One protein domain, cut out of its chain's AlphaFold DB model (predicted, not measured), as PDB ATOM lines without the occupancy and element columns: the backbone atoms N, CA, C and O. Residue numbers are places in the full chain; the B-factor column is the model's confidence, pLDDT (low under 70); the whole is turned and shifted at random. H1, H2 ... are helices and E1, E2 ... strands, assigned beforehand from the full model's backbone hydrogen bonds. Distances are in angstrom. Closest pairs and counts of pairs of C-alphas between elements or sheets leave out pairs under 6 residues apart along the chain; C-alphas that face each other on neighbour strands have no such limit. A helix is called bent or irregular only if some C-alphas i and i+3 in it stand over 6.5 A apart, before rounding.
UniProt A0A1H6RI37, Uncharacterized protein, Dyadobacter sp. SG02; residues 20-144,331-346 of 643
ATOM      1  N   ILE A  20     134.301 148.621 102.247       88.00
ATOM      2  CA  ILE A  20     135.267 148.700 101.139       88.00
ATOM      3  C   ILE A  20     135.868 150.103 101.034       88.00
ATOM      4  O   ILE A  20     135.169 151.054 100.689       88.00
ATOM      5  N   VAL A  21     137.179 150.224 101.263       85.75
ATOM      6  CA  VAL A  21     137.926 151.495 101.199       85.75
ATOM      7  C   VAL A  21     138.209 151.896  99.754       85.75
ATOM      8  O   VAL A  21     138.052 153.055  99.378       85.75
ATOM      9  N   CYS A  22     138.656 150.941  98.936       88.75
ATOM     10  CA  CYS A  22     138.953 151.150  97.521       88.75
ATOM     11  C   CYS A  22     138.967 149.821  96.751       88.75
ATOM     12  O   CYS A  22     139.216 148.763  97.334       88.75
ATOM     13  N   GLY A  23     138.741 149.884  95.434       90.81
ATOM     14  CA  GLY A  23     138.759 148.714  94.549       90.81
ATOM     15  C   GLY A  23     137.626 147.729  94.841       90.81
ATOM     16  O   GLY A  23     136.523 148.133  95.207       90.81
ATOM     17  N   LEU A  24     137.892 146.430  94.682       91.25
ATOM     18  CA  LEU A  24     136.910 145.344  94.809       91.25
ATOM     19  C   LEU A  24     135.687 145.515  93.892       91.25
ATOM     20  O   LEU A  24     134.558 145.193  94.265       91.25
ATOM     21  N   GLU A  25     135.890 146.092  92.717       89.31
ATOM     22  CA  GLU A  25     134.888 146.225  91.667       89.31
ATOM     23  C   GLU A  25     134.711 144.895  90.941       89.31
ATOM     24  O   GLU A  25     135.674 144.180  90.649       89.31
ATOM     25  N   VAL A  26     133.450 144.571  90.668       88.62
ATOM     26  CA  VAL A  26     133.049 143.321  90.031       88.62
ATOM     27  C   VAL A  26     132.744 143.595  88.566       88.62
ATOM     28  O   VAL A  26     131.917 144.447  88.232       88.62
ATOM     29  N   HIS A  27     133.399 142.846  87.689       87.25
ATOM     30  CA  HIS A  27     133.199 142.892  86.249       87.25
ATOM     31  C   HIS A  27     132.904 141.490  85.728       87.25
ATOM     32  O   HIS A  27     133.448 140.505  86.220       87.25
ATOM     33  N   ILE A  28     132.075 141.399  84.694       86.31
ATOM     34  CA  ILE A  28     131.907 140.158  83.941       86.31
ATOM     35  C   ILE A  28     132.612 140.332  82.605       86.31
ATOM     36  O   ILE A  28     132.305 141.244  81.837       86.31
ATOM     37  N   ASN A  29     133.564 139.449  82.330       84.50
ATOM     38  CA  ASN A  29     134.262 139.418  81.053       84.50
ATOM     39  C   ASN A  29     133.378 138.793  79.965       84.50
ATOM     40  O   ASN A  29     132.453 138.039  80.253       84.50
ATOM     41  N   HIS A  30     133.730 139.002  78.691       80.12
ATOM     42  CA  HIS A  30     133.018 138.409  77.545       80.12
ATOM     43  C   HIS A  30     132.883 136.878  77.602       80.12
ATOM     44  O   HIS A  30     131.978 136.318  76.998       80.12
ATOM     45  N   ASN A  31     133.761 136.208  78.349       81.56
ATOM     46  CA  ASN A  31     133.741 134.760  78.538       81.56
ATOM     47  C   ASN A  31     132.912 134.314  79.759       81.56
ATOM     48  O   ASN A  31     133.130 133.204  80.238       81.56
ATOM     49  N   CYS A  32     132.045 135.175  80.306       82.06
ATOM     50  CA  CYS A  32     131.272 134.959  81.542       82.06
ATOM     51  C   CYS A  32     132.126 134.739  82.807       82.06
ATOM     52  O   CYS A  32     131.609 134.337  83.846       82.06
ATOM     53  N   ASP A  33     133.431 135.014  82.732       89.50
ATOM     54  CA  ASP A  33     134.320 134.984  83.891       89.50
ATOM     55  C   ASP A  33     134.048 136.215  84.767       89.50
ATOM     56  O   ASP A  33     133.991 137.338  84.257       89.50
ATOM     57  N   ILE A  34     133.922 136.014  86.077       91.31
ATOM     58  CA  ILE A  34     133.771 137.107  87.043       91.31
ATOM     59  C   ILE A  34     135.168 137.593  87.412       91.31
ATOM     60  O   ILE A  34     135.967 136.847  87.976       91.31
ATOM     61  N   HIS A  35     135.469 138.842  87.090       92.69
ATOM     62  CA  HIS A  35     136.705 139.511  87.451       92.69
ATOM     63  C   HIS A  35     136.463 140.457  88.626       92.69
ATOM     64  O   HIS A  35     135.581 141.310  88.578       92.69
ATOM     65  N   LEU A  36     137.252 140.288  89.682       93.69
ATOM     66  CA  LEU A  36     137.292 141.157  90.847       93.69
ATOM     67  C   LEU A  36     138.635 141.879  90.835       93.69
ATOM     68  O   LEU A  36     139.675 141.221  90.928       93.69
ATOM     69  N   ASN A  37     138.620 143.205  90.718       93.38
ATOM     70  CA  ASN A  37     139.859 143.970  90.787       93.38
ATOM     71  C   ASN A  37     140.397 144.039  92.227       93.38
ATOM     72  O   ASN A  37     139.678 143.847  93.213       93.38
ATOM     73  N   GLY A  38     141.692 144.300  92.337       94.44
ATOM     74  CA  GLY A  38     142.379 144.429  93.602       94.44
ATOM     75  C   GLY A  38     141.855 145.615  94.402       94.44
ATOM     76  O   GLY A  38     141.528 146.671  93.860       94.44
ATOM     77  N   GLY A  39     141.785 145.449  95.716       93.50
ATOM     78  CA  GLY A  39     141.238 146.460  96.601       93.50
ATOM     79  C   GLY A  39     141.486 146.166  98.070       93.50
ATOM     80  O   GLY A  39     142.138 145.186  98.445       93.50
ATOM     81  N   THR A  40     140.979 147.062  98.906       91.56
ATOM     82  CA  THR A  40     141.143 147.003 100.358       91.56
ATOM     83  C   THR A  40     139.809 147.237 101.047       91.56
ATOM     84  O   THR A  40     139.075 148.163 100.698       91.56
ATOM     85  N   ALA A  41     139.521 146.419 102.052       90.19
ATOM     86  CA  ALA A  41     138.394 146.583 102.957       90.19
ATOM     87  C   ALA A  41     138.868 146.598 104.415       90.19
ATOM     88  O   ALA A  41     139.963 146.124 104.723       90.19
ATOM     89  N   ILE A  42     138.041 147.144 105.304       86.00
ATOM     90  CA  ILE A  42     138.269 147.155 106.751       86.00
ATOM     91  C   ILE A  42     137.208 146.276 107.423       86.00
ATOM     92  O   ILE A  42     136.029 146.321 107.066       86.00
ATOM     93  N   THR A  43     137.626 145.448 108.379       81.25
ATOM     94  CA  THR A  43     136.736 144.613 109.195       81.25
ATOM     95  C   THR A  43     136.156 145.413 110.362       81.25
ATOM     96  O   THR A  43     136.789 146.365 110.807       81.25
ATOM     97  N   PRO A  44     135.035 144.981 110.972       71.50
ATOM     98  CA  PRO A  44     134.499 145.626 112.177       71.50
ATOM     99  C   PRO A  44     135.491 145.726 113.352       71.50
ATOM    100  O   PRO A  44     135.360 146.599 114.205       71.50
ATOM    101  N   SER A  45     136.500 144.846 113.404       70.88
ATOM    102  CA  SER A  45     137.588 144.883 114.392       70.88
ATOM    103  C   SER A  45     138.724 145.858 114.045       70.88
ATOM    104  O   SER A  45     139.684 145.960 114.807       70.88
ATOM    105  N   GLY A  46     138.632 146.572 112.921       75.00
ATOM    106  CA  GLY A  46     139.660 147.479 112.403       75.00
ATOM    107  C   GLY A  46     140.805 146.790 111.651       75.00
ATOM    108  O   GLY A  46     141.835 147.403 111.375       75.00
ATOM    109  N   GLY A  47     140.653 145.504 111.326       81.12
ATOM    110  CA  GLY A  47     141.617 144.754 110.526       81.12
ATOM    111  C   GLY A  47     141.515 145.110 109.045       81.12
ATOM    112  O   GLY A  47     140.425 145.335 108.527       81.12
ATOM    113  N   LEU A  48     142.646 145.132 108.342       85.94
ATOM    114  CA  LEU A  48     142.672 145.334 106.894       85.94
ATOM    115  C   LEU A  48     142.586 144.004 106.146       85.94
ATOM    116  O   LEU A  48     143.337 143.069 106.422       85.94
ATOM    117  N   ILE A  49     141.710 143.957 105.148       89.50
ATOM    118  CA  ILE A  49     141.614 142.873 104.174       89.50
ATOM    119  C   ILE A  49     142.090 143.413 102.834       89.50
ATOM    120  O   ILE A  49     141.402 144.209 102.194       89.50
ATOM    121  N   HIS A  50     143.258 142.952 102.396       92.75
ATOM    122  CA  HIS A  50     143.736 143.186 101.039       92.75
ATOM    123  C   HIS A  50     143.347 142.004 100.159       92.75
ATOM    124  O   HIS A  50     143.683 140.854 100.456       92.75
ATOM    125  N   ILE A  51     142.655 142.294  99.062       94.38
ATOM    126  CA  ILE A  51     142.294 141.303  98.051       94.38
ATOM    127  C   ILE A  51     142.996 141.729  96.767       94.38
ATOM    128  O   ILE A  51     142.821 142.855  96.313       94.38
ATOM    129  N   GLY A  52     143.842 140.860  96.215       95.00
ATOM    130  CA  GLY A  52     144.447 141.089  94.901       95.00
ATOM    131  C   GLY A  52     143.463 140.807  93.765       95.00
ATOM    132  O   GLY A  52     142.383 140.268  94.004       95.00
ATOM    133  N   ASP A  53     143.868 141.108  92.531       95.56
ATOM    134  CA  ASP A  53     143.075 140.781  91.345       95.56
ATOM    135  C   ASP A  53     142.727 139.285  91.317       95.56
ATOM    136  O   ASP A  53     143.591 138.412  91.476       95.56
ATOM    137  N   LYS A  54     141.448 138.980  91.100       95.25
ATOM    138  CA  LYS A  54     140.947 137.611  90.978       95.25
ATOM    139  C   LYS A  54     140.061 137.476  89.756       95.25
ATOM    140  O   LYS A  54     139.293 138.363  89.405       95.25
ATOM    141  N   THR A  55     140.145 136.310  89.137       95.06
ATOM    142  CA  THR A  55     139.232 135.904  88.074       95.06
ATOM    143  C   THR A  55     138.655 134.555  88.452       95.06
ATOM    144  O   THR A  55     139.396 133.637  88.811       95.06
ATOM    145  N   PHE A  56     137.336 134.447  88.395       94.38
ATOM    146  CA  PHE A  56     136.586 133.242  88.700       94.38
ATOM    147  C   PHE A  56     135.923 132.747  87.422       94.38
ATOM    148  O   PHE A  56     135.158 133.472  86.789       94.38
ATOM    149  N   SER A  57     136.234 131.509  87.053       92.06
ATOM    150  CA  SER A  57     135.674 130.835  85.871       92.06
ATOM    151  C   SER A  57     134.770 129.664  86.243       92.06
ATOM    152  O   SER A  57     134.072 129.109  85.393       92.06
ATOM    153  N   TYR A  58     134.804 129.267  87.513       91.75
ATOM    154  CA  TYR A  58     134.174 128.064  88.023       91.75
ATOM    155  C   TYR A  58     133.534 128.339  89.383       91.75
ATOM    156  O   TYR A  58     133.888 129.303  90.067       91.75
ATOM    157  N   TYR A  59     132.630 127.457  89.792       90.19
ATOM    158  CA  TYR A  59     132.070 127.445  91.138       90.19
ATOM    159  C   TYR A  59     131.935 126.017  91.671       90.19
ATOM    160  O   TYR A  59     131.863 125.055  90.901       90.19
ATOM    161  N   LEU A  60     131.909 125.879  92.993       87.69
ATOM    162  CA  LEU A  60     131.634 124.621  93.673       87.69
ATOM    163  C   LEU A  60     130.124 124.435  93.842       87.69
ATOM    164  O   LEU A  60     129.434 125.320  94.347       87.69
ATOM    165  N   ILE A  61     129.628 123.269  93.428       79.81
ATOM    166  CA  ILE A  61     128.246 122.820  93.651       79.81
ATOM    167  C   ILE A  61     128.022 122.571  95.147       79.81
ATOM    168  O   ILE A  61     126.976 122.916  95.686       79.81
ATOM    169  N   GLU A  62     129.031 122.016  95.818       83.31
ATOM    170  CA  GLU A  62     129.065 121.822  97.266       83.31
ATOM    171  C   GLU A  62     130.134 122.753  97.858       83.31
ATOM    172  O   GLU A  62     131.324 122.525  97.617       83.31
ATOM    173  N   PRO A  63     129.745 123.813  98.595       85.88
ATOM    174  CA  PRO A  63     130.699 124.730  99.212       85.88
ATOM    175  C   PRO A  63     131.606 124.037 100.232       85.88
ATOM    176  O   PRO A  63     131.283 122.964 100.746       85.88
ATOM    177  N   SER A  64     132.725 124.669 100.566       89.12
ATOM    178  CA  SER A  64     133.649 124.209 101.607       89.12
ATOM    179  C   SER A  64     132.975 124.075 102.987       89.12
ATOM    180  O   SER A  64     131.978 124.754 103.258       89.12
ATOM    181  N   PRO A  65     133.501 123.221 103.891       88.88
ATOM    182  CA  PRO A  65     132.922 123.013 105.220       88.88
ATOM    183  C   PRO A  65     132.736 124.301 106.028       88.88
ATOM    184  O   PRO A  65     131.756 124.432 106.755       88.88
ATOM    185  N   GLU A  66     133.639 125.271 105.891       88.00
ATOM    186  CA  GLU A  66     133.552 126.572 106.554       88.00
ATOM    187  C   GLU A  66     132.394 127.416 106.008       88.00
ATOM    188  O   GLU A  66     131.621 127.988 106.779       88.00
ATOM    189  N   VAL A  67     132.216 127.438 104.684       87.44
ATOM    190  CA  VAL A  67     131.077 128.113 104.046       87.44
ATOM    191  C   VAL A  67     129.767 127.429 104.435       87.44
ATOM    192  O   VAL A  67     128.794 128.115 104.744       87.44
ATOM    193  N   GLN A  68     129.743 126.095 104.499       86.12
ATOM    194  CA  GLN A  68     128.588 125.333 104.984       86.12
ATOM    195  C   GLN A  68     128.312 125.578 106.472       86.12
ATOM    196  O   GLN A  68     127.155 125.607 106.877       86.12
ATOM    197  N   ALA A  69     129.335 125.781 107.303       85.12
ATOM    198  CA  ALA A  69     129.145 126.116 108.712       85.12
ATOM    199  C   ALA A  69     128.468 127.487 108.872       85.12
ATOM    200  O   ALA A  69     127.556 127.637 109.689       85.12
ATOM    201  N   TYR A  70     128.856 128.470 108.051       82.81
ATOM    202  CA  TYR A  70     128.227 129.790 108.046       82.81
ATOM    203  C   TYR A  70     126.820 129.766 107.420       82.81
ATOM    204  O   TYR A  70     125.877 130.342 107.972       82.81
ATOM    205  N   PHE A  71     126.645 129.039 106.313       81.69
ATOM    206  CA  PHE A  71     125.380 128.821 105.603       81.69
ATOM    207  C   PHE A  71     124.920 127.347 105.724       81.69
ATOM    208  O   PHE A  71     124.963 126.608 104.739       81.69
ATOM    209  N   PRO A  72     124.460 126.896 106.913       71.44
ATOM    210  CA  PRO A  72     124.095 125.510 107.162       71.44
ATOM    211  C   PRO A  72     122.933 125.076 106.281       71.44
ATOM    212  O   PRO A  72     121.945 125.794 106.103       71.44
ATOM    213  N   HIS A  73     123.045 123.854 105.768       64.25
ATOM    214  CA  HIS A  73     122.002 123.234 104.976       64.25
ATOM    215  C   HIS A  73     120.708 123.114 105.789       64.25
ATOM    216  O   HIS A  73     120.665 122.447 106.823       64.25
ATOM    217  N   ASN A  74     119.610 123.682 105.283       55.34
ATOM    218  CA  ASN A  74     118.278 123.264 105.711       55.34
ATOM    219  C   ASN A  74     118.013 121.880 105.103       55.34
ATOM    220  O   ASN A  74     117.540 121.755 103.973       55.34
ATOM    221  N   THR A  75     118.342 120.839 105.862       47.03
ATOM    222  CA  THR A  75     118.354 119.402 105.520       47.03
ATOM    223  C   THR A  75     116.998 118.791 105.116       47.03
ATOM    224  O   THR A  75     116.832 117.577 105.114       47.03
ATOM    225  N   GLY A  76     116.000 119.599 104.745       48.56
ATOM    226  CA  GLY A  76     114.652 119.126 104.418       48.56
ATOM    227  C   GLY A  76     114.356 118.888 102.933       48.56
ATOM    228  O   GLY A  76     113.388 118.188 102.640       48.56
ATOM    229  N   LYS A  77     115.109 119.481 101.989       49.81
ATOM    230  CA  LYS A  77     114.903 119.306 100.531       49.81
ATOM    231  C   LYS A  77     116.216 119.493  99.759       49.81
ATOM    232  O   LYS A  77     116.553 120.617  99.393       49.81
ATOM    233  N   GLU A  78     116.910 118.390  99.489       46.66
ATOM    234  CA  GLU A  78     118.215 118.327  98.800       46.66
ATOM    235  C   GLU A  78     118.245 119.017  97.417       46.66
ATOM    236  O   GLU A  78     119.291 119.489  96.996       46.66
ATOM    237  N   GLU A  79     117.106 119.213  96.740       49.16
ATOM    238  CA  GLU A  79     117.057 119.905  95.436       49.16
ATOM    239  C   GLU A  79     117.102 121.447  95.496       49.16
ATOM    240  O   GLU A  79     117.226 122.094  94.456       49.16
ATOM    241  N   ARG A  80     116.965 122.078  96.673       51.34
ATOM    242  CA  ARG A  80     116.781 123.546  96.764       51.34
ATOM    243  C   ARG A  80     118.036 124.362  97.070       51.34
ATOM    244  O   ARG A  80     118.008 125.563  96.832       51.34
ATOM    245  N   ILE A  81     119.102 123.753  97.590       47.56
ATOM    246  CA  ILE A  81     120.289 124.486  98.078       47.56
ATOM    247  C   ILE A  81     121.341 124.686  96.976       47.56
ATOM    248  O   ILE A  81     122.020 125.710  96.978       47.56
ATOM    249  N   ASN A  82     121.356 123.825  95.949       47.28
ATOM    250  CA  ASN A  82     122.215 123.951  94.757       47.28
ATOM    251  C   ASN A  82     121.959 125.222  93.911       47.28
ATOM    252  O   ASN A  82     122.518 125.363  92.828       47.28
ATOM    253  N   ARG A  83     121.099 126.149  94.362       55.75
ATOM    254  CA  ARG A  83     120.783 127.413  93.675       55.75
ATOM    255  C   ARG A  83     121.052 128.674  94.504       55.75
ATOM    256  O   ARG A  83     120.881 129.770  93.970       55.75
ATOM    257  N   THR A  84     121.463 128.553  95.771       69.44
ATOM    258  CA  THR A  84     121.386 129.681  96.722       69.44
ATOM    259  C   THR A  84     122.743 130.246  97.153       69.44
ATOM    260  O   THR A  84     122.849 131.462  97.305       69.44
ATOM    261  N   VAL A  85     123.772 129.401  97.308       85.50
ATOM    262  CA  VAL A  85     125.169 129.809  97.576       85.50
ATOM    263  C   VAL A  85     126.094 129.047  96.646       85.50
ATOM    264  O   VAL A  85     126.051 127.821  96.632       85.50
ATOM    265  N   LEU A  86     126.940 129.756  95.904       89.69
ATOM    266  CA  LEU A  86     127.961 129.153  95.048       89.69
ATOM    267  C   LEU A  86     129.329 129.700  95.442       89.69
ATOM    268  O   LEU A  86     129.542 130.908  95.385       89.69
ATOM    269  N   GLU A  87     130.252 128.826  95.831       92.50
ATOM    270  CA  GLU A  87     131.626 129.224  96.142       92.50
ATOM    271  C   GLU A  87     132.451 129.316  94.857       92.50
ATOM    272  O   GLU A  87     132.579 128.342  94.120       92.50
ATOM    273  N   LEU A  88     132.994 130.495  94.570       93.25
ATOM    274  CA  LEU A  88     133.735 130.796  93.354       93.25
ATOM    275  C   LEU A  88     135.191 130.333  93.439       93.25
ATOM    276  O   LEU A  88     135.892 130.577  94.421       93.25
ATOM    277  N   VAL A  89     135.677 129.744  92.345       92.00
ATOM    278  CA  VAL A  89     137.053 129.247  92.215       92.00
ATOM    279  C   VAL A  89     137.677 129.645  90.869       92.00
ATOM    280  O   VAL A  89     137.031 129.659  89.819       92.00
ATOM    281  N   SER A  90     138.969 129.989  90.887       88.56
ATOM    282  CA  SER A  90     139.699 130.471  89.698       88.56
ATOM    283  C   SER A  90     140.080 129.370  88.710       88.56
ATOM    284  O   SER A  90     140.270 129.633  87.526       88.56
ATOM    285  N   SER A  91     140.186 128.127  89.172       85.25
ATOM    286  CA  SER A  91     140.545 126.976  88.346       85.25
ATOM    287  C   SER A  91     139.648 125.796  88.676       85.25
ATOM    288  O   SER A  91     139.239 125.638  89.826       85.25
ATOM    289  N   LYS A  92     139.396 124.935  87.687       75.75
ATOM    290  CA  LYS A  92     138.675 123.679  87.891       75.75
ATOM    291  C   LYS A  92     139.391 122.877  88.984       75.75
ATOM    292  O   LYS A  92     140.558 122.527  88.816       75.75
ATOM    293  N   GLY A  93     138.725 122.674  90.121       65.44
ATOM    294  CA  GLY A  93     139.307 122.010  91.282       65.44
ATOM    295  C   GLY A  93     139.704 120.559  90.994       65.44
ATOM    296  O   GLY A  93     139.339 119.981  89.971       65.44
ATOM    297  N   TYR A  94     140.425 119.943  91.936       52.66
ATOM    298  CA  TYR A  94     140.864 118.542  91.839       52.66
ATOM    299  C   TYR A  94     139.705 117.526  91.918       52.66
ATOM    300  O   TYR A  94     139.911 116.350  91.638       52.66
ATOM    301  N   ASN A  95     138.487 117.976  92.254       64.81
ATOM    302  CA  ASN A  95     137.261 117.176  92.291       64.81
ATOM    303  C   ASN A  95     136.311 117.584  91.145       64.81
ATOM    304  O   ASN A  95     135.439 118.433  91.332       64.81
ATOM    305  N   PRO A  96     136.428 116.971  89.949       61.00
ATOM    306  CA  PRO A  96     135.587 117.285  88.792       61.00
ATOM    307  C   PRO A  96     134.090 117.058  89.020       61.00
ATOM    308  O   PRO A  96     133.291 117.581  88.255       61.00
ATOM    309  N   GLY A  97     133.716 116.262  90.029       65.44
ATOM    310  CA  GLY A  97     132.321 115.956  90.353       65.44
ATOM    311  C   GLY A  97     131.583 117.059  91.113       65.44
ATOM    312  O   GLY A  97     130.361 117.020  91.164       65.44
ATOM    313  N   THR A  98     132.297 118.036  91.683       69.31
ATOM    314  CA  THR A  98     131.706 119.102  92.513       69.31
ATOM    315  C   THR A  98     132.014 120.507  92.001       69.31
ATOM    316  O   THR A  98     131.624 121.475  92.640       69.31
ATOM    317  N   THR A  99     132.712 120.643  90.868       76.06
ATOM    318  CA  THR A  99     133.074 121.939  90.272       76.06
ATOM    319  C   THR A  99     132.435 122.091  88.896       76.06
ATOM    320  O   THR A  99     132.669 121.251  88.024       76.06
ATOM    321  N   ASP A 100     131.709 123.186  88.679       80.62
ATOM    322  CA  ASP A 100     131.047 123.503  87.410       80.62
ATOM    323  C   ASP A 100     131.538 124.843  86.827       80.62
ATOM    324  O   ASP A 100     132.227 125.619  87.493       80.62
ATOM    325  N   SER A 101     131.264 125.084  85.546       82.31
ATOM    326  CA  SER A 101     131.785 126.206  84.761       82.31
ATOM    327  C   SER A 101     130.767 127.334  84.627       82.31
ATOM    328  O   SER A 101     129.661 127.115  84.141       82.31
ATOM    329  N   LEU A 102     131.190 128.577  84.887       82.00
ATOM    330  CA  LEU A 102     130.381 129.770  84.596       82.00
ATOM    331  C   LEU A 102     130.123 129.941  83.085       82.00
ATOM    332  O   LEU A 102     129.119 130.516  82.680       82.00
ATOM    333  N   LYS A 103     130.998 129.380  82.236       72.00
ATOM    334  CA  LYS A 103     130.939 129.495  80.763       72.00
ATOM    335  C   LYS A 103     129.822 128.704  80.087       72.00
ATOM    336  O   LYS A 103     129.507 128.994  78.941       72.00
ATOM    337  N   GLN A 104     129.219 127.719  80.761       60.25
ATOM    338  CA  GLN A 104     128.093 126.951  80.197       60.25
ATOM    339  C   GLN A 104     126.774 127.747  80.194       60.25
ATOM    340  O   GLN A 104     125.707 127.186  79.975       60.25
ATOM    341  N   GLN A 105     126.847 129.054  80.455       56.75
ATOM    342  CA  GLN A 105     125.713 129.966  80.550       56.75
ATOM    343  C   GLN A 105     125.815 131.143  79.571       56.75
ATOM    344  O   GLN A 105     125.297 132.225  79.839       56.75
ATOM    345  N   SER A 106     126.507 130.942  78.443       49.31
ATOM    346  CA  SER A 106     126.595 131.933  77.368       49.31
ATOM    347  C   SER A 106     125.193 132.409  76.947       49.31
ATOM    348  O   SER A 106     124.295 131.574  76.807       49.31
ATOM    349  N   PRO A 107     124.985 133.714  76.678       47.12
ATOM    350  CA  PRO A 107     123.709 134.250  76.188       47.12
ATOM    351  C   PRO A 107     123.185 133.571  74.912       47.12
ATOM    352  O   PRO A 107     121.990 133.640  74.625       47.12
ATOM    353  N   GLU A 108     124.067 132.924  74.143       49.16
ATOM    354  CA  GLU A 108     123.723 132.202  72.911       49.16
ATOM    355  C   GLU A 108     123.134 130.800  73.172       49.16
ATOM    356  O   GLU A 108     122.383 130.286  72.344       49.16
ATOM    357  N   ASP A 109     123.385 130.211  74.346       50.72
ATOM    358  CA  ASP A 109     122.903 128.886  74.752       50.72
ATOM    359  C   ASP A 109     121.646 129.009  75.622       50.72
ATOM    360  O   ASP A 109     121.686 128.589  76.766       50.72
ATOM    361  N   THR A 110     120.546 129.603  75.125       45.41
ATOM    362  CA  THR A 110     119.277 129.886  75.864       45.41
ATOM    363  C   THR A 110     119.115 129.140  77.204       45.41
ATOM    364  O   THR A 110     118.423 128.113  77.273       45.41
ATOM    365  N   PRO A 111     119.707 129.641  78.307       49.59
ATOM    366  CA  PRO A 111     119.468 129.067  79.607       49.59
ATOM    367  C   PRO A 111     118.078 129.556  79.974       49.59
ATOM    368  O   PRO A 111     117.767 130.744  79.892       49.59
ATOM    369  N   THR A 112     117.197 128.655  80.380       52.22
ATOM    370  CA  THR A 112     115.841 129.030  80.804       52.22
ATOM    371  C   THR A 112     115.834 130.001  82.003       52.22
ATOM    372  O   THR A 112     114.775 130.555  82.303       52.22
ATOM    373  N   ARG A 113     116.989 130.244  82.658       57.16
ATOM    374  CA  ARG A 113     117.267 131.302  83.650       57.16
ATOM    375  C   ARG A 113     118.761 131.687  83.660       57.16
ATOM    376  O   ARG A 113     119.601 130.795  83.664       57.16
ATOM    377  N   ASP A 114     119.066 132.983  83.740       69.75
ATOM    378  CA  ASP A 114     120.413 133.536  83.976       69.75
ATOM    379  C   ASP A 114     120.802 133.363  85.458       69.75
ATOM    380  O   ASP A 114     120.154 133.937  86.336       69.75
ATOM    381  N   LEU A 115     121.836 132.562  85.748       76.38
ATOM    382  CA  LEU A 115     122.292 132.265  87.117       76.38
ATOM    383  C   LEU A 115     122.792 133.494  87.875       76.38
ATOM    384  O   LEU A 115     122.760 133.483  89.104       76.38
ATOM    385  N   LEU A 116     123.292 134.512  87.172       80.75
ATOM    386  CA  LEU A 116     123.920 135.689  87.774       80.75
ATOM    387  C   LEU A 116     122.919 136.827  88.000       80.75
ATOM    388  O   LEU A 116     123.188 137.715  88.810       80.75
ATOM    389  N   SER A 117     121.761 136.779  87.334       74.88
ATOM    390  CA  SER A 117     120.714 137.811  87.399       74.88
ATOM    391  C   SER A 117     120.189 138.120  88.799       74.88
ATOM    392  O   SER A 117     119.744 139.237  89.047       74.88
ATOM    393  N   ASP A 118     120.267 137.166  89.724       75.75
ATOM    394  CA  ASP A 118     119.759 137.283  91.091       75.75
ATOM    395  C   ASP A 118     120.843 137.047  92.155       75.75
ATOM    396  O   ASP A 118     120.524 136.650  93.278       75.75
ATOM    397  N   LYS A 119     122.129 137.232  91.821       84.69
ATOM    398  CA  LYS A 119     123.244 136.945  92.737       84.69
ATOM    399  C   LYS A 119     124.025 138.196  93.118       84.69
ATOM    400  O   LYS A 119     124.356 139.042  92.289       84.69
ATOM    401  N   ILE A 120     124.359 138.264  94.402       87.88
ATOM    402  CA  ILE A 120     125.270 139.244  94.989       87.88
ATOM    403  C   ILE A 120     126.599 138.537  95.222       87.88
ATOM    404  O   ILE A 120     126.622 137.418  95.746       87.88
ATOM    405  N   LEU A 121     127.699 139.186  94.844       92.12
ATOM    406  CA  LEU A 121     129.025 138.715  95.210       92.12
ATOM    407  C   LEU A 121     129.334 139.158  96.642       92.12
ATOM    408  O   LEU A 121     129.276 140.346  96.962       92.12
ATOM    409  N   VAL A 122     129.686 138.206  97.496       92.38
ATOM    410  CA  VAL A 122     130.111 138.465  98.874       92.38
ATOM    411  C   VAL A 122     131.450 137.788  99.156       92.38
ATOM    412  O   VAL A 122     131.790 136.768  98.554       92.38
ATOM    413  N   VAL A 123     132.209 138.355 100.086       93.62
ATOM    414  CA  VAL A 123     133.445 137.788 100.622       93.62
ATOM    415  C   VAL A 123     133.183 137.386 102.063       93.62
ATOM    416  O   VAL A 123     132.949 138.236 102.919       93.62
ATOM    417  N   LEU A 124     133.218 136.087 102.327       92.12
ATOM    418  CA  LEU A 124     133.226 135.541 103.677       92.12
ATOM    419  C   LEU A 124     134.685 135.409 104.118       92.12
ATOM    420  O   LEU A 124     135.503 134.853 103.387       92.12
ATOM    421  N   PHE A 125     135.027 135.900 105.301       90.12
ATOM    422  CA  PHE A 125     136.383 135.803 105.837       90.12
ATOM    423  C   PHE A 125     136.356 135.398 107.304       90.12
ATOM    424  O   PHE A 125     135.392 135.662 108.019       90.12
ATOM    425  N   ARG A 126     137.423 134.750 107.763       87.56
ATOM    426  CA  ARG A 126     137.591 134.441 109.183       87.56
ATOM    427  C   ARG A 126     138.076 135.671 109.943       87.56
ATOM    428  O   ARG A 126     138.979 136.366 109.483       87.56
ATOM    429  N   THR A 127     137.490 135.952 111.103       82.94
ATOM    430  CA  THR A 127     137.870 137.126 111.911       82.94
ATOM    431  C   THR A 127     139.218 136.944 112.607       82.94
ATOM    432  O   THR A 127     139.929 137.925 112.811       82.94
ATOM    433  N   ASP A 128     139.594 135.701 112.926       84.88
ATOM    434  CA  ASP A 128     140.895 135.332 113.499       84.88
ATOM    435  C   ASP A 128     142.009 135.208 112.445       84.88
ATOM    436  O   ASP A 128     143.185 135.362 112.770       84.88
ATOM    437  N   ASP A 129     141.643 134.966 111.185       87.19
ATOM    438  CA  ASP A 129     142.563 134.877 110.051       87.19
ATOM    439  C   ASP A 129     141.942 135.498 108.782       87.19
ATOM    440  O   ASP A 129     141.438 134.776 107.912       87.19
ATOM    441  N   PRO A 130     142.001 136.836 108.626       83.38
ATOM    442  CA  PRO A 130     141.416 137.535 107.477       83.38
ATOM    443  C   PRO A 130     142.060 137.187 106.123       83.38
ATOM    444  O   PRO A 130     141.564 137.597 105.069       83.38
ATOM    445  N   SER A 131     143.171 136.438 106.122       85.69
ATOM    446  CA  SER A 131     143.776 135.918 104.893       85.69
ATOM    447  C   SER A 131     142.967 134.765 104.285       85.69
ATOM    448  O   SER A 131     143.017 134.546 103.072       85.69
ATOM    449  N   LYS A 132     142.168 134.066 105.103       90.88
ATOM    450  CA  LYS A 132     141.228 133.038 104.651       90.88
ATOM    451  C   LYS A 132     139.931 133.687 104.193       90.88
ATOM    452  O   LYS A 132     139.082 134.055 105.001       90.88
ATOM    453  N   GLN A 133     139.808 133.807 102.876       93.81
ATOM    454  CA  GLN A 133     138.713 134.477 102.185       93.81
ATOM    455  C   GLN A 133     138.016 133.493 101.245       93.81
ATOM    456  O   GLN A 133     138.674 132.811 100.458       93.81
ATOM    457  N   TYR A 134     136.690 133.480 101.285       94.81
ATOM    458  CA  TYR A 134     135.824 132.690 100.421       94.81
ATOM    459  C   TYR A 134     134.945 133.644  99.616       94.81
ATOM    460  O   TYR A 134     134.310 134.538 100.177       94.81
ATOM    461  N   PHE A 135     134.911 133.470  98.299       95.50
ATOM    462  CA  PHE A 135     134.157 134.329  97.386       95.50
ATOM    463  C   PHE A 135     132.877 133.613  97.006       95.50
ATOM    464  O   PHE A 135     132.936 132.518  96.457       95.50
ATOM    465  N   LEU A 136     131.729 134.200  97.318       93.88
ATOM    466  CA  LEU A 136     130.449 133.511  97.228       93.88
ATOM    467  C   LEU A 136     129.472 134.304  96.365       93.88
ATOM    468  O   LEU A 136     129.329 135.514  96.529       93.88
ATOM    469  N   LEU A 137     128.745 133.608  95.498       91.00
ATOM    470  CA  LEU A 137     127.520 134.120  94.896       91.00
ATOM    471  C   LEU A 137     126.347 133.713  95.767       91.00
ATOM    472  O   LEU A 137     126.062 132.522  95.904       91.00
ATOM    473  N   VAL A 138     125.666 134.697  96.340       88.19
ATOM    474  CA  VAL A 138     124.567 134.467  97.277       88.19
ATOM    475  C   VAL A 138     123.304 135.134  96.757       88.19
ATOM    476  O   VAL A 138     123.350 136.252  96.239       88.19
ATOM    477  N   SER A 139     122.161 134.456  96.878       82.81
ATOM    478  CA  SER A 139     120.884 135.102  96.581       82.81
ATOM    479  C   SER A 139     120.549 136.153  97.655       82.81
ATOM    480  O   SER A 139     120.717 135.892  98.850       82.81
ATOM    481  N   PRO A 140     119.995 137.320  97.280       78.69
ATOM    482  CA  PRO A 140     119.550 138.336  98.232       78.69
ATOM    483  C   PRO A 140     118.615 137.790  99.325       78.69
ATOM    484  O   PRO A 140     118.699 138.176 100.488       78.69
ATOM    485  N   SER A 141     117.751 136.833  98.970       74.44
ATOM    486  CA  SER A 141     116.845 136.157  99.904       74.44
ATOM    487  C   SER A 141     117.568 135.390 101.012       74.44
ATOM    488  O   SER A 141     117.069 135.347 102.133       74.44
ATOM    489  N   LEU A 142     118.738 134.811 100.735       77.75
ATOM    490  CA  LEU A 142     119.502 134.092 101.749       77.75
ATOM    491  C   LEU A 142     120.239 135.044 102.684       77.75
ATOM    492  O   LEU A 142     120.303 134.775 103.880       77.75
ATOM    493  N   LEU A 143     120.733 136.176 102.169       75.62
ATOM    494  CA  LEU A 143     121.277 137.239 103.019       75.62
ATOM    495  C   LEU A 143     120.222 137.743 104.013       75.62
ATOM    496  O   LEU A 143     120.543 138.005 105.165       75.62
ATOM    497  N   LEU A 144     118.948 137.802 103.611       70.69
ATOM    498  CA  LEU A 144     117.849 138.123 104.528       70.69
ATOM    499  C   LEU A 144     117.585 137.037 105.572       70.69
ATOM    500  O   LEU A 144     117.269 137.361 106.712       70.69
ATOM    501  N   LYS A 331     123.375 141.969 113.684       45.69
ATOM    502  CA  LYS A 331     123.979 140.993 114.618       45.69
ATOM    503  C   LYS A 331     125.207 140.288 114.016       45.69
ATOM    504  O   LYS A 331     126.015 139.754 114.765       45.69
ATOM    505  N   GLU A 332     125.369 140.343 112.692       49.25
ATOM    506  CA  GLU A 332     126.554 139.895 111.944       49.25
ATOM    507  C   GLU A 332     127.831 140.694 112.281       49.25
ATOM    508  O   GLU A 332     128.926 140.197 112.048       49.25
ATOM    509  N   ASN A 333     127.708 141.887 112.883       45.38
ATOM    510  CA  ASN A 333     128.838 142.703 113.346       45.38
ATOM    511  C   ASN A 333     129.236 142.441 114.813       45.38
ATOM    512  O   ASN A 333     130.146 143.092 115.332       45.38
ATOM    513  N   GLN A 334     128.588 141.497 115.509       50.41
ATOM    514  CA  GLN A 334     129.167 140.952 116.741       50.41
ATOM    515  C   GLN A 334     130.382 140.087 116.371       50.41
ATOM    516  O   GLN A 334     130.357 139.464 115.313       50.41
ATOM    517  N   PRO A 335     131.444 140.020 117.197       51.75
ATOM    518  CA  PRO A 335     132.631 139.223 116.895       51.75
ATOM    519  C   PRO A 335     132.300 137.720 116.901       51.75
ATOM    520  O   PRO A 335     132.475 137.026 117.901       51.75
ATOM    521  N   GLY A 336     131.774 137.228 115.782       66.38
ATOM    522  CA  GLY A 336     131.699 135.815 115.441       66.38
ATOM    523  C   GLY A 336     133.013 135.329 114.829       66.38
ATOM    524  O   GLY A 336     133.920 136.115 114.552       66.38
ATOM    525  N   GLU A 337     133.120 134.021 114.588       78.56
ATOM    526  CA  GLU A 337     134.281 133.407 113.915       78.56
ATOM    527  C   GLU A 337     134.461 133.911 112.467       78.56
ATOM    528  O   GLU A 337     135.564 133.886 111.923       78.56
ATOM    529  N   PHE A 338     133.389 134.422 111.855       82.31
ATOM    530  CA  PHE A 338     133.369 134.882 110.471       82.31
ATOM    531  C   PHE A 338     132.824 136.305 110.353       82.31
ATOM    532  O   PHE A 338     131.914 136.686 111.086       82.31
ATOM    533  N   GLY A 339     133.364 137.056 109.396       83.44
ATOM    534  CA  GLY A 339     132.815 138.310 108.897       83.44
ATOM    535  C   GLY A 339     132.391 138.175 107.435       83.44
ATOM    536  O   GLY A 339     132.893 137.319 106.702       83.44
ATOM    537  N   LEU A 340     131.454 139.022 107.014       86.88
ATOM    538  CA  LEU A 340     130.892 139.030 105.666       86.88
ATOM    539  C   LEU A 340     131.029 140.432 105.064       86.88
ATOM    540  O   LEU A 340     130.653 141.410 105.703       86.88
ATOM    541  N   LEU A 341     131.554 140.524 103.842       88.31
ATOM    542  CA  LEU A 341     131.686 141.764 103.076       88.31
ATOM    543  C   LEU A 341     130.908 141.646 101.764       88.31
ATOM    544  O   LEU A 341     131.152 140.742 100.967       88.31
ATOM    545  N   ARG A 342     129.979 142.560 101.513       89.75
ATOM    546  CA  ARG A 342     129.112 142.558 100.334       89.75
ATOM    547  C   ARG A 342     129.722 143.441  99.246       89.75
ATOM    548  O   ARG A 342     129.986 144.618  99.470       89.75
ATOM    549  N   LEU A 343     129.963 142.880  98.060       88.88
ATOM    550  CA  LEU A 343     130.619 143.591  96.952       88.88
ATOM    551  C   LEU A 343     129.627 144.182  95.936       88.88
ATOM    552  O   LEU A 343     130.028 145.004  95.111       88.88
ATOM    553  N   GLY A 344     128.347 143.817  96.028       86.00
ATOM    554  CA  GLY A 344     127.281 144.247  95.122       86.00
ATOM    555  C   GLY A 344     126.842 143.162  94.127       86.00
ATOM    556  O   GLY A 344     127.352 142.034  94.157       86.00
ATOM    557  N   PRO A 345     125.856 143.462  93.263       83.50
ATOM    558  CA  PRO A 345     125.384 142.544  92.236       83.50
ATOM    559  C   PRO A 345     126.486 142.250  91.215       83.50
ATOM    560  O   PRO A 345     127.285 143.120  90.867       83.50
ATOM    561  N   VAL A 346     126.510 141.016  90.706       79.81
ATOM    562  CA  VAL A 346     127.494 140.602  89.688       79.81
ATOM    563  C   VAL A 346     127.217 141.292  88.348       79.81
ATOM    564  O   VAL A 346     128.140 141.694  87.640       79.81
TER     565      VAL A 346
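What this domain is: This is residues 20 to 144 and 331 to 346 of the 643 residues of an uncharacterized protein of Dyadobacter sp. SG02 (UniProt A0A1H6RI37). What does the domain look like? A strongly twisted sheet of six strands, E9 E7 E8 E11 E10 E12, is covered on one side by a bent ribbon of two small sheets, E1 E4 E5 and E2 E3 E6. E2 E3 E6 makes a partial sandwich with the large sheet, strands crossed; the short helix H1 packs on the opposite face, and residues 74 to 80 stick out. What is it made of? The 141 printed residues include 12 named strands and three named helices, in the order E1 to E7, H1, E8, E9, H2, E10, E11, H3, E12; the sheets are antiparallel. The class is mixed, with under half of the residues, 67, in named elements; the whole is compact, with a radius of gyration of the C-alphas of 15.1 A and spans of 45 by 37 by 30 A.

How they stand to each other: How do the first strands pair? E4, residues 39 to 42, is antiparallel to E1, residues 20 to 22, with N 21 and O 40 at 2.9 A, and forms a hairpin with E5, residues 48 to 51, with N 41 and O 49 at 2.9 A. E3, residues 34 to 36, forms a hairpin with E2, residues 26 to 28, with N 27 and O 35 at 2.8 A, and is antiparallel to E6, residues 54 to 56, with N 36 and O 54 at 2.8 A. E3 runs on into E4 at 67 degrees, and E5 into E6 at 56 degrees. What do they face? The large sheet runs E9, residues 99 to 101, E7, 58 to 60, E8, 85 to 89, E11, 133 to 138, E10, 120 to 126, E12, 338 to 345, with N 100 and O 59 at 2.9 A, N 60 and O 87 at 2.8 A, N 86 and O 137 at 2.9 A, N 122 and O 136 at 2.9 A, and N 123 and O 341 at 2.8 A. It and E2 E3 E6 form a sandwich, two sheets face to face, 9.8 A centre to centre, strands at 57 degrees; the closest C-alphas of E6 and E8, Phe 56 and Val 89, are 5.3 A apart. Where are the helices? H1, residues 65 to 70, is on the large sheet at a height of 8.5 A; H2, residues 102 to 105, and H3, residues 140 to 144, only graze it. Every O i to N i+4 pair is within hydrogen-bond range in H1 and H3; H2 is too short for one.

Where its parts are: Where does E1 begin? C-alpha 20 is at (135.267, 148.700, 101.139). Which strands are long? E12 measures 21.3 A, E10 19.4 A, E11 15.0 A and E8 13.0 A; E12 ends with C-alpha 345 at (125.384, 142.544, 92.236).

The domain as a whole: How far does it reach? The two C-alphas farthest apart, of Ser 45 and Glu 108, are 45.5 A apart. Where is it cut or uncertain? Residues 145 to 330 are not printed, a gap of 12.1 A between C-alphas 144 and 331; the links H1 to E8 and H2 to E10 are long. pLDDT is under 70 in residues 73 to 84, 93 to 98, 104 to 114 and 331 to 336.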